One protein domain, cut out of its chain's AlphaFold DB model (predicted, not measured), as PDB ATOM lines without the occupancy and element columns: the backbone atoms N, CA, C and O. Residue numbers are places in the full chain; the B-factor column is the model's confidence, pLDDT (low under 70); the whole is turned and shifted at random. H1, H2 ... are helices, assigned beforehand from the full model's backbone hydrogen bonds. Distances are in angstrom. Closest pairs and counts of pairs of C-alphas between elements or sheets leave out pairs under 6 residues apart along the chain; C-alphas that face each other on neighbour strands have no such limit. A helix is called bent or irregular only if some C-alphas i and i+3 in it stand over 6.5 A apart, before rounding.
ATOM      1  N   ARG A  72     132.268 154.333 161.261       90.94
ATOM      2  CA  ARG A  72     131.485 154.290 162.509       90.94
ATOM      3  C   ARG A  72     130.565 155.504 162.638       90.94
ATOM      4  O   ARG A  72     129.439 155.324 163.075       90.94
ATOM      5  N   GLY A  73     130.993 156.688 162.183       85.44
ATOM      6  CA  GLY A  73     130.155 157.897 162.162       85.44
ATOM      7  C   GLY A  73     128.884 157.764 161.307       85.44
ATOM      8  O   GLY A  73     127.882 158.405 161.603       85.44
ATOM      9  N   MET A  74     128.887 156.877 160.303       90.19
ATOM     10  CA  MET A  74     127.704 156.535 159.501       90.19
ATOM     11  C   MET A  74     126.829 155.453 160.149       90.19
ATOM     12  O   MET A  74     125.641 155.368 159.847       90.19
ATOM     13  N   ARG A  75     127.415 154.602 161.001       89.06
ATOM     14  CA  ARG A  75     126.786 153.374 161.519       89.06
ATOM     15  C   ARG A  75     126.228 153.496 162.928       89.06
ATOM     16  O   ARG A  75     125.275 152.805 163.262       89.06
ATOM     17  N   MET A  76     126.854 154.308 163.772       88.38
ATOM     18  CA  MET A  76     126.541 154.369 165.195       88.38
ATOM     19  C   MET A  76     126.889 155.729 165.793       88.38
ATOM     20  O   MET A  76     127.815 156.414 165.360       88.38
ATOM     21  N   ARG A  77     126.171 156.092 166.853       84.00
ATOM     22  CA  ARG A  77     126.520 157.226 167.711       84.00
ATOM     23  C   ARG A  77     127.727 156.830 168.559       84.00
ATOM     24  O   ARG A  77     127.611 156.009 169.461       84.00
ATOM     25  N   THR A  78     128.902 157.362 168.237       85.00
ATOM     26  CA  THR A  78     130.136 157.080 168.977       85.00
ATOM     27  C   THR A  78     131.083 158.268 168.935       85.00
ATOM     28  O   THR A  78     131.169 158.977 167.935       85.00
ATOM     29  N   THR A  79     131.830 158.457 170.018       81.06
ATOM     30  CA  THR A  79     132.919 159.437 170.106       81.06
ATOM     31  C   THR A  79     134.248 158.875 169.602       81.06
ATOM     32  O   THR A  79     135.208 159.622 169.413       81.06
ATOM     33  N   GLN A  80     134.324 157.560 169.375       91.19
ATOM     34  CA  GLN A  80     135.535 156.897 168.921       91.19
ATOM     35  C   GLN A  80     135.508 156.714 167.396       91.19
ATOM     36  O   GLN A  80     134.788 155.834 166.905       91.19
ATOM     37  N   PRO A  81     136.306 157.487 166.634       92.50
ATOM     38  CA  PRO A  81     136.386 157.315 165.192       92.50
ATOM     39  C   PRO A  81     137.072 155.993 164.826       92.50
ATOM     40  O   PRO A  81     137.789 155.391 165.632       92.50
ATOM     41  N   ASP A  82     136.894 155.560 163.579       94.56
ATOM     42  CA  ASP A  82     137.708 154.498 163.009       94.56
ATOM     43  C   ASP A  82     139.168 154.956 162.952       94.56
ATOM     44  O   ASP A  82     139.485 156.124 162.707       94.56
ATOM     45  N   ARG A  83     140.084 154.005 163.136       95.69
ATOM     46  CA  ARG A  83     141.524 154.243 162.992       95.69
ATOM     47  C   ARG A  83     141.917 154.217 161.513       95.69
ATOM     48  O   ARG A  83     142.631 153.316 161.072       95.69
ATOM     49  N   VAL A  84     141.418 155.190 160.753       97.44
ATOM     50  CA  VAL A  84     141.718 155.353 159.326       97.44
ATOM     51  C   VAL A  84     142.752 156.446 159.079       97.44
ATOM     52  O   VAL A  84     142.798 157.453 159.781       97.44
ATOM     53  N   THR A  85     143.557 156.275 158.037       98.12
ATOM     54  CA  THR A  85     144.325 157.356 157.426       98.12
ATOM     55  C   THR A  85     143.454 157.977 156.344       98.12
ATOM     56  O   THR A  85     143.004 157.279 155.434       98.12
ATOM     57  N   VAL A  86     143.218 159.282 156.432       97.81
ATOM     58  CA  VAL A  86     142.355 160.032 155.513       97.81
ATOM     59  C   VAL A  86     143.009 161.358 155.147       97.81
ATOM     60  O   VAL A  86     143.699 161.964 155.971       97.81
ATOM     61  N   LYS A  87     142.755 161.822 153.924       97.12
ATOM     62  CA  LYS A  87     142.943 163.220 153.540       97.12
ATOM     63  C   LYS A  87     141.578 163.897 153.493       97.12
ATOM     64  O   LYS A  87     140.735 163.533 152.676       97.12
ATOM     65  N   VAL A  88     141.374 164.857 154.391       97.38
ATOM     66  CA  VAL A  88     140.210 165.749 154.383       97.38
ATOM     67  C   VAL A  88     140.717 167.110 153.910       97.38
ATOM     68  O   VAL A  88     141.438 167.760 154.674       97.38
ATOM     69  N   PRO A  89     140.437 167.504 152.656       97.50
ATOM     70  CA  PRO A  89     140.872 168.793 152.135       97.50
ATOM     71  C   PRO A  89     140.300 169.943 152.978       97.50
ATOM     72  O   PRO A  89     139.222 169.811 153.565       97.50
ATOM     73  N   ARG A  90     141.025 171.062 153.086       97.75
ATOM     74  CA  ARG A  90     140.595 172.193 153.929       97.75
ATOM     75  C   ARG A  90     139.269 172.772 153.441       97.75
ATOM     76  O   ARG A  90     138.416 173.108 154.247       97.75
ATOM     77  N   GLU A  91     139.091 172.797 152.131       98.31
ATOM     78  CA  GLU A  91     137.906 173.298 151.440       98.31
ATOM     79  C   GLU A  91     136.659 172.518 151.878       98.31
ATOM     80  O   GLU A  91     135.596 173.097 152.056       98.31
ATOM     81  N   ILE A  92     136.815 171.218 152.148       98.12
ATOM     82  CA  ILE A  92     135.747 170.347 152.650       98.12
ATOM     83  C   ILE A  92     135.412 170.630 154.115       98.12
ATOM     84  O   ILE A  92     134.253 170.548 154.516       98.12
ATOM     85  N   VAL A  93     136.415 170.974 154.925       98.25
ATOM     86  CA  VAL A  93     136.210 171.392 156.320       98.25
ATOM     87  C   VAL A  93     135.452 172.719 156.371       98.25
ATOM     88  O   VAL A  93     134.518 172.856 157.160       98.25
ATOM     89  N   ASP A  94     135.835 173.668 155.518       98.25
ATOM     90  CA  ASP A  94     135.203 174.983 155.429       98.25
ATOM     91  C   ASP A  94     133.763 174.859 154.892       98.25
ATOM     92  O   ASP A  94     132.833 175.375 155.510       98.25
ATOM     93  N   GLU A  95     133.549 174.083 153.820       98.38
ATOM     94  CA  GLU A  95     132.218 173.771 153.275       98.38
ATOM     95  C   GLU A  95     131.308 173.127 154.331       98.38
ATOM     96  O   GLU A  95     130.158 173.538 154.507       98.38
ATOM     97  N   PHE A  96     131.831 172.159 155.091       98.19
ATOM     98  CA  PHE A  96     131.095 171.553 156.193       98.19
ATOM     99  C   PHE A  96     130.669 172.601 157.229       98.19
ATOM    100  O   PHE A  96     129.494 172.655 157.579       98.19
ATOM    101  N   LEU A  97     131.581 173.459 157.695       97.94
ATOM    102  CA  LEU A  97     131.268 174.470 158.713       97.94
ATOM    103  C   LEU A  97     130.236 175.502 158.248       97.94
ATOM    104  O   LEU A  97     129.379 175.887 159.048       97.94
ATOM    105  N   VAL A  98     130.288 175.904 156.975       97.75
ATOM    106  CA  VAL A  98     129.263 176.757 156.350       97.75
ATOM    107  C   VAL A  98     127.916 176.039 156.352       97.75
ATOM    108  O   VAL A  98     126.915 176.587 156.798       97.75
ATOM    109  N   SER A  99     127.888 174.766 155.956       97.50
ATOM    110  CA  SER A  99     126.656 173.967 155.936       97.50
ATOM    111  C   SER A  99     126.068 173.677 157.331       97.50
ATOM    112  O   SER A  99     124.954 173.157 157.428       97.50
ATOM    113  N   MET A 100     126.817 173.960 158.400       97.81
ATOM    114  CA  MET A 100     126.394 173.823 159.797       97.81
ATOM    115  C   MET A 100     126.016 175.168 160.437       97.81
ATOM    116  O   MET A 100     125.759 175.220 161.640       97.81
ATOM    117  N   GLU A 101     125.974 176.265 159.672       95.56
ATOM    118  CA  GLU A 101     125.463 177.549 160.159       95.56
ATOM    119  C   GLU A 101     124.029 177.422 160.680       95.56
ATOM    120  O   GLU A 101     123.159 176.836 160.042       95.56
ATOM    121  N   GLY A 102     123.796 177.935 161.891       93.69
ATOM    122  CA  GLY A 102     122.509 177.817 162.581       93.69
ATOM    123  C   GLY A 102     122.235 176.450 163.218       93.69
ATOM    124  O   GLY A 102     121.274 176.330 163.976       93.69
ATOM    125  N   HIS A 103     123.070 175.428 162.988       96.56
ATOM    126  CA  HIS A 103     122.914 174.144 163.669       96.56
ATOM    127  C   HIS A 103     123.296 174.280 165.155       96.56
ATOM    128  O   HIS A 103     124.388 174.782 165.432       96.56
ATOM    129  N   PRO A 104     122.485 173.797 166.119       95.94
ATOM    130  CA  PRO A 104     122.744 173.978 167.554       95.94
ATOM    131  C   PRO A 104     124.150 173.551 167.991       95.94
ATOM    132  O   PRO A 104     124.841 174.290 168.688       95.94
ATOM    133  N   ASP A 105     124.628 172.410 167.489       93.50
ATOM    134  CA  ASP A 105     125.961 171.887 167.825       93.50
ATOM    135  C   ASP A 105     127.129 172.755 167.311       93.50
ATOM    136  O   ASP A 105     128.246 172.636 167.808       93.50
ATOM    137  N   PHE A 106     126.888 173.661 166.359       95.75
ATOM    138  CA  PHE A 106     127.895 174.551 165.759       95.75
ATOM    139  C   PHE A 106     127.531 176.040 165.865       95.75
ATOM    140  O   PHE A 106     128.210 176.874 165.261       95.75
ATOM    141  N   ALA A 107     126.489 176.379 166.633       92.94
ATOM    142  CA  ALA A 107     126.025 177.752 166.817       92.94
ATOM    143  C   ALA A 107     127.041 178.599 167.595       92.94
ATOM    144  O   ALA A 107     127.237 179.778 167.305       92.94
ATOM    145  N   GLU A 108     127.723 177.990 168.568       95.12
ATOM    146  CA  GLU A 108     128.757 178.659 169.347       95.12
ATOM    147  C   GLU A 108     130.121 178.625 168.648       95.12
ATOM    148  O   GLU A 108     130.620 177.576 168.230       95.12
ATOM    149  N   GLU A 109     130.810 179.766 168.653       95.19
ATOM    150  CA  GLU A 109     132.172 179.896 168.119       95.19
ATOM    151  C   GLU A 109     133.184 178.985 168.838       95.19
ATOM    152  O   GLU A 109     134.235 178.626 168.304       95.19
ATOM    153  N   ARG A 110     132.893 178.586 170.081       96.00
ATOM    154  CA  ARG A 110     133.698 177.591 170.796       96.00
ATOM    155  C   ARG A 110     133.629 176.221 170.116       96.00
ATOM    156  O   ARG A 110     134.678 175.628 169.876       96.00
ATOM    157  N   ASN A 111     132.434 175.758 169.755       94.62
ATOM    158  CA  ASN A 111     132.234 174.436 169.155       94.62
ATOM    159  C   ASN A 111     132.898 174.344 167.778       94.62
ATOM    160  O   ASN A 111     133.571 173.359 167.473       94.62
ATOM    161  N   ARG A 112     132.797 175.414 166.980       96.75
ATOM    162  CA  ARG A 112     133.500 175.544 165.693       96.75
ATOM    163  C   ARG A 112     135.014 175.425 165.860       96.75
ATOM    164  O   ARG A 112     135.656 174.619 165.184       96.75
ATOM    165  N   ARG A 113     135.589 176.168 166.814       97.00
ATOM    166  CA  ARG A 113     137.023 176.089 167.139       97.00
ATOM    167  C   ARG A 113     137.437 174.710 167.637       97.00
ATOM    168  O   ARG A 113     138.530 174.254 167.304       97.00
ATOM    169  N   ASP A 114     136.596 174.039 168.414       96.56
ATOM    170  CA  ASP A 114     136.896 172.704 168.926       96.56
ATOM    171  C   ASP A 114     136.850 171.645 167.814       96.56
ATOM    172  O   ASP A 114     137.768 170.826 167.730       96.56
ATOM    173  N   PHE A 115     135.902 171.731 166.875       97.00
ATOM    174  CA  PHE A 115     135.911 170.922 165.652       97.00
ATOM    175  C   PHE A 115     137.180 171.148 164.812       97.00
ATOM    176  O   PHE A 115     137.819 170.191 164.373       97.00
ATOM    177  N   LEU A 116     137.617 172.397 164.634       97.69
ATOM    178  CA  LEU A 116     138.828 172.707 163.863       97.69
ATOM    179  C   LEU A 116     140.108 172.102 164.462       97.69
ATOM    180  O   LEU A 116     141.028 171.769 163.708       97.69
ATOM    181  N   LYS A 117     140.164 171.894 165.781       97.75
ATOM    182  CA  LYS A 117     141.295 171.236 166.467       97.75
ATOM    183  C   LYS A 117     141.300 169.713 166.316       97.75
ATOM    184  O   LYS A 117     142.309 169.081 166.620       97.75
ATOM    185  N   GLN A 118     140.196 169.112 165.875       97.38
ATOM    186  CA  GLN A 118     140.105 167.666 165.715       97.38
ATOM    187  C   GLN A 118     141.082 167.143 164.654       97.38
ATOM    188  O   GLN A 118     141.424 167.817 163.672       97.38
ATOM    189  N   THR A 119     141.502 165.892 164.837       97.25
ATOM    190  CA  THR A 119     142.297 165.157 163.847       97.25
ATOM    191  C   THR A 119     141.486 164.899 162.568       97.25
ATOM    192  O   THR A 119     140.254 164.885 162.617       97.25
ATOM    193  N   PRO A 120     142.131 164.642 161.413       97.62
ATOM    194  CA  PRO A 120     141.407 164.362 160.170       97.62
ATOM    195  C   PRO A 120     140.379 163.215 160.270       97.62
ATOM    196  O   PRO A 120     139.263 163.407 159.791       97.62
ATOM    197  N   PRO A 121     140.657 162.069 160.934       97.31
ATOM    198  CA  PRO A 121     139.648 161.021 161.116       97.31
ATOM    199  C   PRO A 121     138.462 161.467 161.978       97.31
ATOM    200  O   PRO A 121     137.322 161.136 161.670       97.31
ATOM    201  N   GLN A 122     138.702 162.247 163.036       96.75
ATOM    202  CA  GLN A 122     137.625 162.791 163.871       96.75
ATOM    203  C   GLN A 122     136.731 163.747 163.073       96.75
ATOM    204  O   GLN A 122     135.512 163.583 163.088       96.75
ATOM    205  N   LYS A 123     137.333 164.665 162.302       97.44
ATOM    206  CA  LYS A 123     136.593 165.572 161.411       97.44
ATOM    207  C   LYS A 123     135.752 164.799 160.406       97.44
ATOM    208  O   LYS A 123     134.567 165.071 160.272       97.44
ATOM    209  N   LEU A 124     136.344 163.800 159.750       97.38
ATOM    210  CA  LEU A 124     135.642 162.944 158.795       97.38
ATOM    211  C   LEU A 124     134.424 162.258 159.424       97.38
ATOM    212  O   LEU A 124     133.362 162.227 158.813       97.38
ATOM    213  N   HIS A 125     134.563 161.725 160.639       96.38
ATOM    214  CA  HIS A 125     133.458 161.078 161.345       96.38
ATOM    215  C   HIS A 125     132.342 162.052 161.715       96.38
ATOM    216  O   HIS A 125     131.175 161.693 161.584       96.38
ATOM    217  N   ALA A 126     132.684 163.266 162.150       95.38
ATOM    218  CA  ALA A 126     131.694 164.306 162.408       95.38
ATOM    219  C   ALA A 126     130.964 164.705 161.114       95.38
ATOM    220  O   ALA A 126     129.737 164.724 161.096       95.38
ATOM    221  N   ILE A 127     131.697 164.924 160.015       96.44
ATOM    222  CA  ILE A 127     131.111 165.212 158.696       96.44
ATOM    223  C   ILE A 127     130.148 164.087 158.289       96.44
ATOM    224  O   ILE A 127     128.992 164.355 157.981       96.44
ATOM    225  N   ALA A 128     130.590 162.830 158.365       95.56
ATOM    226  CA  ALA A 128     129.783 161.651 158.051       95.56
ATOM    227  C   ALA A 128     128.515 161.546 158.917       95.56
ATOM    228  O   ALA A 128     127.429 161.238 158.425       95.56
ATOM    229  N   PHE A 129     128.629 161.853 160.209       94.38
ATOM    230  CA  PHE A 129     127.501 161.819 161.129       94.38
ATOM    231  C   PHE A 129     126.414 162.841 160.762       94.38
ATOM    232  O   PHE A 129     125.245 162.464 160.649       94.38
ATOM    233  N   TYR A 130     126.792 164.105 160.540       95.00
ATOM    234  CA  TYR A 130     125.836 165.190 160.285       95.00
ATOM    235  C   TYR A 130     125.352 165.250 158.835       95.00
ATOM    236  O   TYR A 130     124.180 165.524 158.595       95.00
ATOM    237  N   LYS A 131     126.239 165.006 157.867       95.44
ATOM    238  CA  LYS A 131     125.978 165.242 156.437       95.44
ATOM    239  C   LYS A 131     125.793 163.973 155.624       95.44
ATOM    240  O   LYS A 131     125.516 164.037 154.429       95.44
ATOM    241  N   ARG A 132     125.884 162.811 156.276       93.81
ATOM    242  CA  ARG A 132     125.687 161.510 155.633       93.81
ATOM    243  C   ARG A 132     126.563 161.422 154.379       93.81
ATOM    244  O   ARG A 132     127.741 161.735 154.440       93.81
ATOM    245  N   GLU A 133     126.015 160.986 153.255       94.62
ATOM    246  CA  GLU A 133     126.747 160.709 152.015       94.62
ATOM    247  C   GLU A 133     127.177 161.926 151.188       94.62
ATOM    248  O   GLU A 133     127.947 161.755 150.244       94.62
ATOM    249  N   GLU A 134     126.753 163.142 151.547       96.06
ATOM    250  CA  GLU A 134     127.012 164.374 150.781       96.06
ATOM    251  C   GLU A 134     128.509 164.603 150.487       96.06
ATOM    252  O   GLU A 134     128.892 165.117 149.434       96.06
ATOM    253  N   PHE A 135     129.378 164.164 151.400       97.00
ATOM    254  CA  PHE A 135     130.829 164.343 151.304       97.00
ATOM    255  C   PHE A 135     131.590 163.082 150.878       97.00
ATOM    256  O   PHE A 135     132.821 163.118 150.799       97.00
ATOM    257  N   ALA A 136     130.901 161.975 150.580       96.25
ATOM    258  CA  ALA A 136     131.541 160.680 150.341       96.25
ATOM    259  C   ALA A 136     132.508 160.688 149.141       96.25
ATOM    260  O   ALA A 136     133.526 159.997 149.162       96.25
ATOM    261  N   ASP A 137     132.231 161.516 148.128       96.88
ATOM    262  CA  ASP A 137     133.051 161.643 146.912       96.88
ATOM    263  C   ASP A 137     134.138 162.722 146.991       96.88
ATOM    264  O   ASP A 137     134.915 162.881 146.045       96.88
ATOM    265  N   LYS A 138     134.176 163.480 148.094       97.06
ATOM    266  CA  LYS A 138     135.038 164.658 148.270       97.06
ATOM    267  C   LYS A 138     136.272 164.387 149.138       97.06
ATOM    268  O   LYS A 138     137.117 165.262 149.310       97.06
ATOM    269  N   VAL A 139     136.384 163.185 149.698       96.62
ATOM    270  CA  VAL A 139     137.444 162.796 150.637       96.62
ATOM    271  C   VAL A 139     138.149 161.524 150.178       96.62
ATOM    272  O   VAL A 139     137.555 160.652 149.549       96.62
ATOM    273  N   GLU A 140     139.431 161.399 150.521       97.38
ATOM    274  CA  GLU A 140     140.235 160.223 150.175       97.38
ATOM    275  C   GLU A 140     140.568 159.429 151.444       97.38
ATOM    276  O   GLU A 140     141.362 159.870 152.281       97.38
ATOM    277  N   ILE A 141     139.978 158.239 151.586       98.06
ATOM    278  CA  ILE A 141     140.226 157.341 152.721       98.06
ATOM    279  C   ILE A 141     141.228 156.279 152.277       98.06
ATOM    280  O   ILE A 141     140.922 155.438 151.432       98.06
ATOM    281  N   LEU A 142     142.428 156.294 152.856       97.62
ATOM    282  CA  LEU A 142     143.565 155.485 152.407       97.62
ATOM    283  C   LEU A 142     143.584 154.084 153.027       97.62
ATOM    284  O   LEU A 142     143.953 153.119 152.350       97.62
TER     285      LEU A 142
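What this domain is: This is residues 72 to 142 of the 294 residues of an uncharacterized protein of Phycisphaerae bacterium RAS2 (UniProt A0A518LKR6). H4, sharply kinked, lies in the middle of a small rounded helical body, with H2 and H3 near each other on one side of it and the short H1 packed on its residues 125 to 132 on the other. The stretch 76 to 89 loops from H1 to H2, and its residues 86 to 87 pair antiparallel with residues 140 to 141 near the end of the printed part. The printed part has 71 residues with four named helices, H1 to H4 in order, and no named strand; the class is all helix. It is compact, with a radius of gyration of the C-alphas of 11.4 A and spans of 31 by 25 by 21 A.

Where its parts are: H1, residues 72 to 75, begins at C-alpha 72 (131.485, 154.290, 162.509) and is 4.9 A long. H2, residues 90 to 99, measures 14.2 A from C-alpha 90 (140.595, 172.193, 153.929). H3, residues 109 to 117, measures 12.7 A. H4, residues 120 to 135, measures 13.8 A and ends at C-alpha 135 (130.829, 164.343, 151.304). It has a kink of 89 degrees near residue 129 and is irregular: C-alphas 130 and 133 are 9.4 A apart.

How they stand to each other: H1 touches H4, the closest C-alphas being those of Gly 73 and His 125, 4.7 A apart. H2 and H4 only just touch, with 3 pairs of C-alphas within 8 A; the closest, Phe 96 and Ile 127, are 6.8 A apart. They run the same way at a steep tilt of 52 degrees. H2 and H3 are close but not clearly touching, their closest C-alphas, Leu 97 and Arg 112, 7.4 A apart; they run opposite ways at a shallow tilt of 27 degrees. H3 and H4 are also close but not clearly touching, Phe 115 and Lys 123 having the closest C-alphas at 6.9 A. H1 is apart from H2 and H3. Every O i to N i+4 pair is within hydrogen-bond range in H2 and H3, and 9 of 12 are in H4; H1 is too short for such a pair.

The domain as a whole: The C-alphas farthest apart, Gly 102 and Leu 142, are 32.3 A apart. The printed part has no cut. The link from H1 to H2 is long, that from H2 to H3 short, and that from H3 to H4 tight. The mean pLDDT of the printed part is 95.4, and no printed residue is under 70.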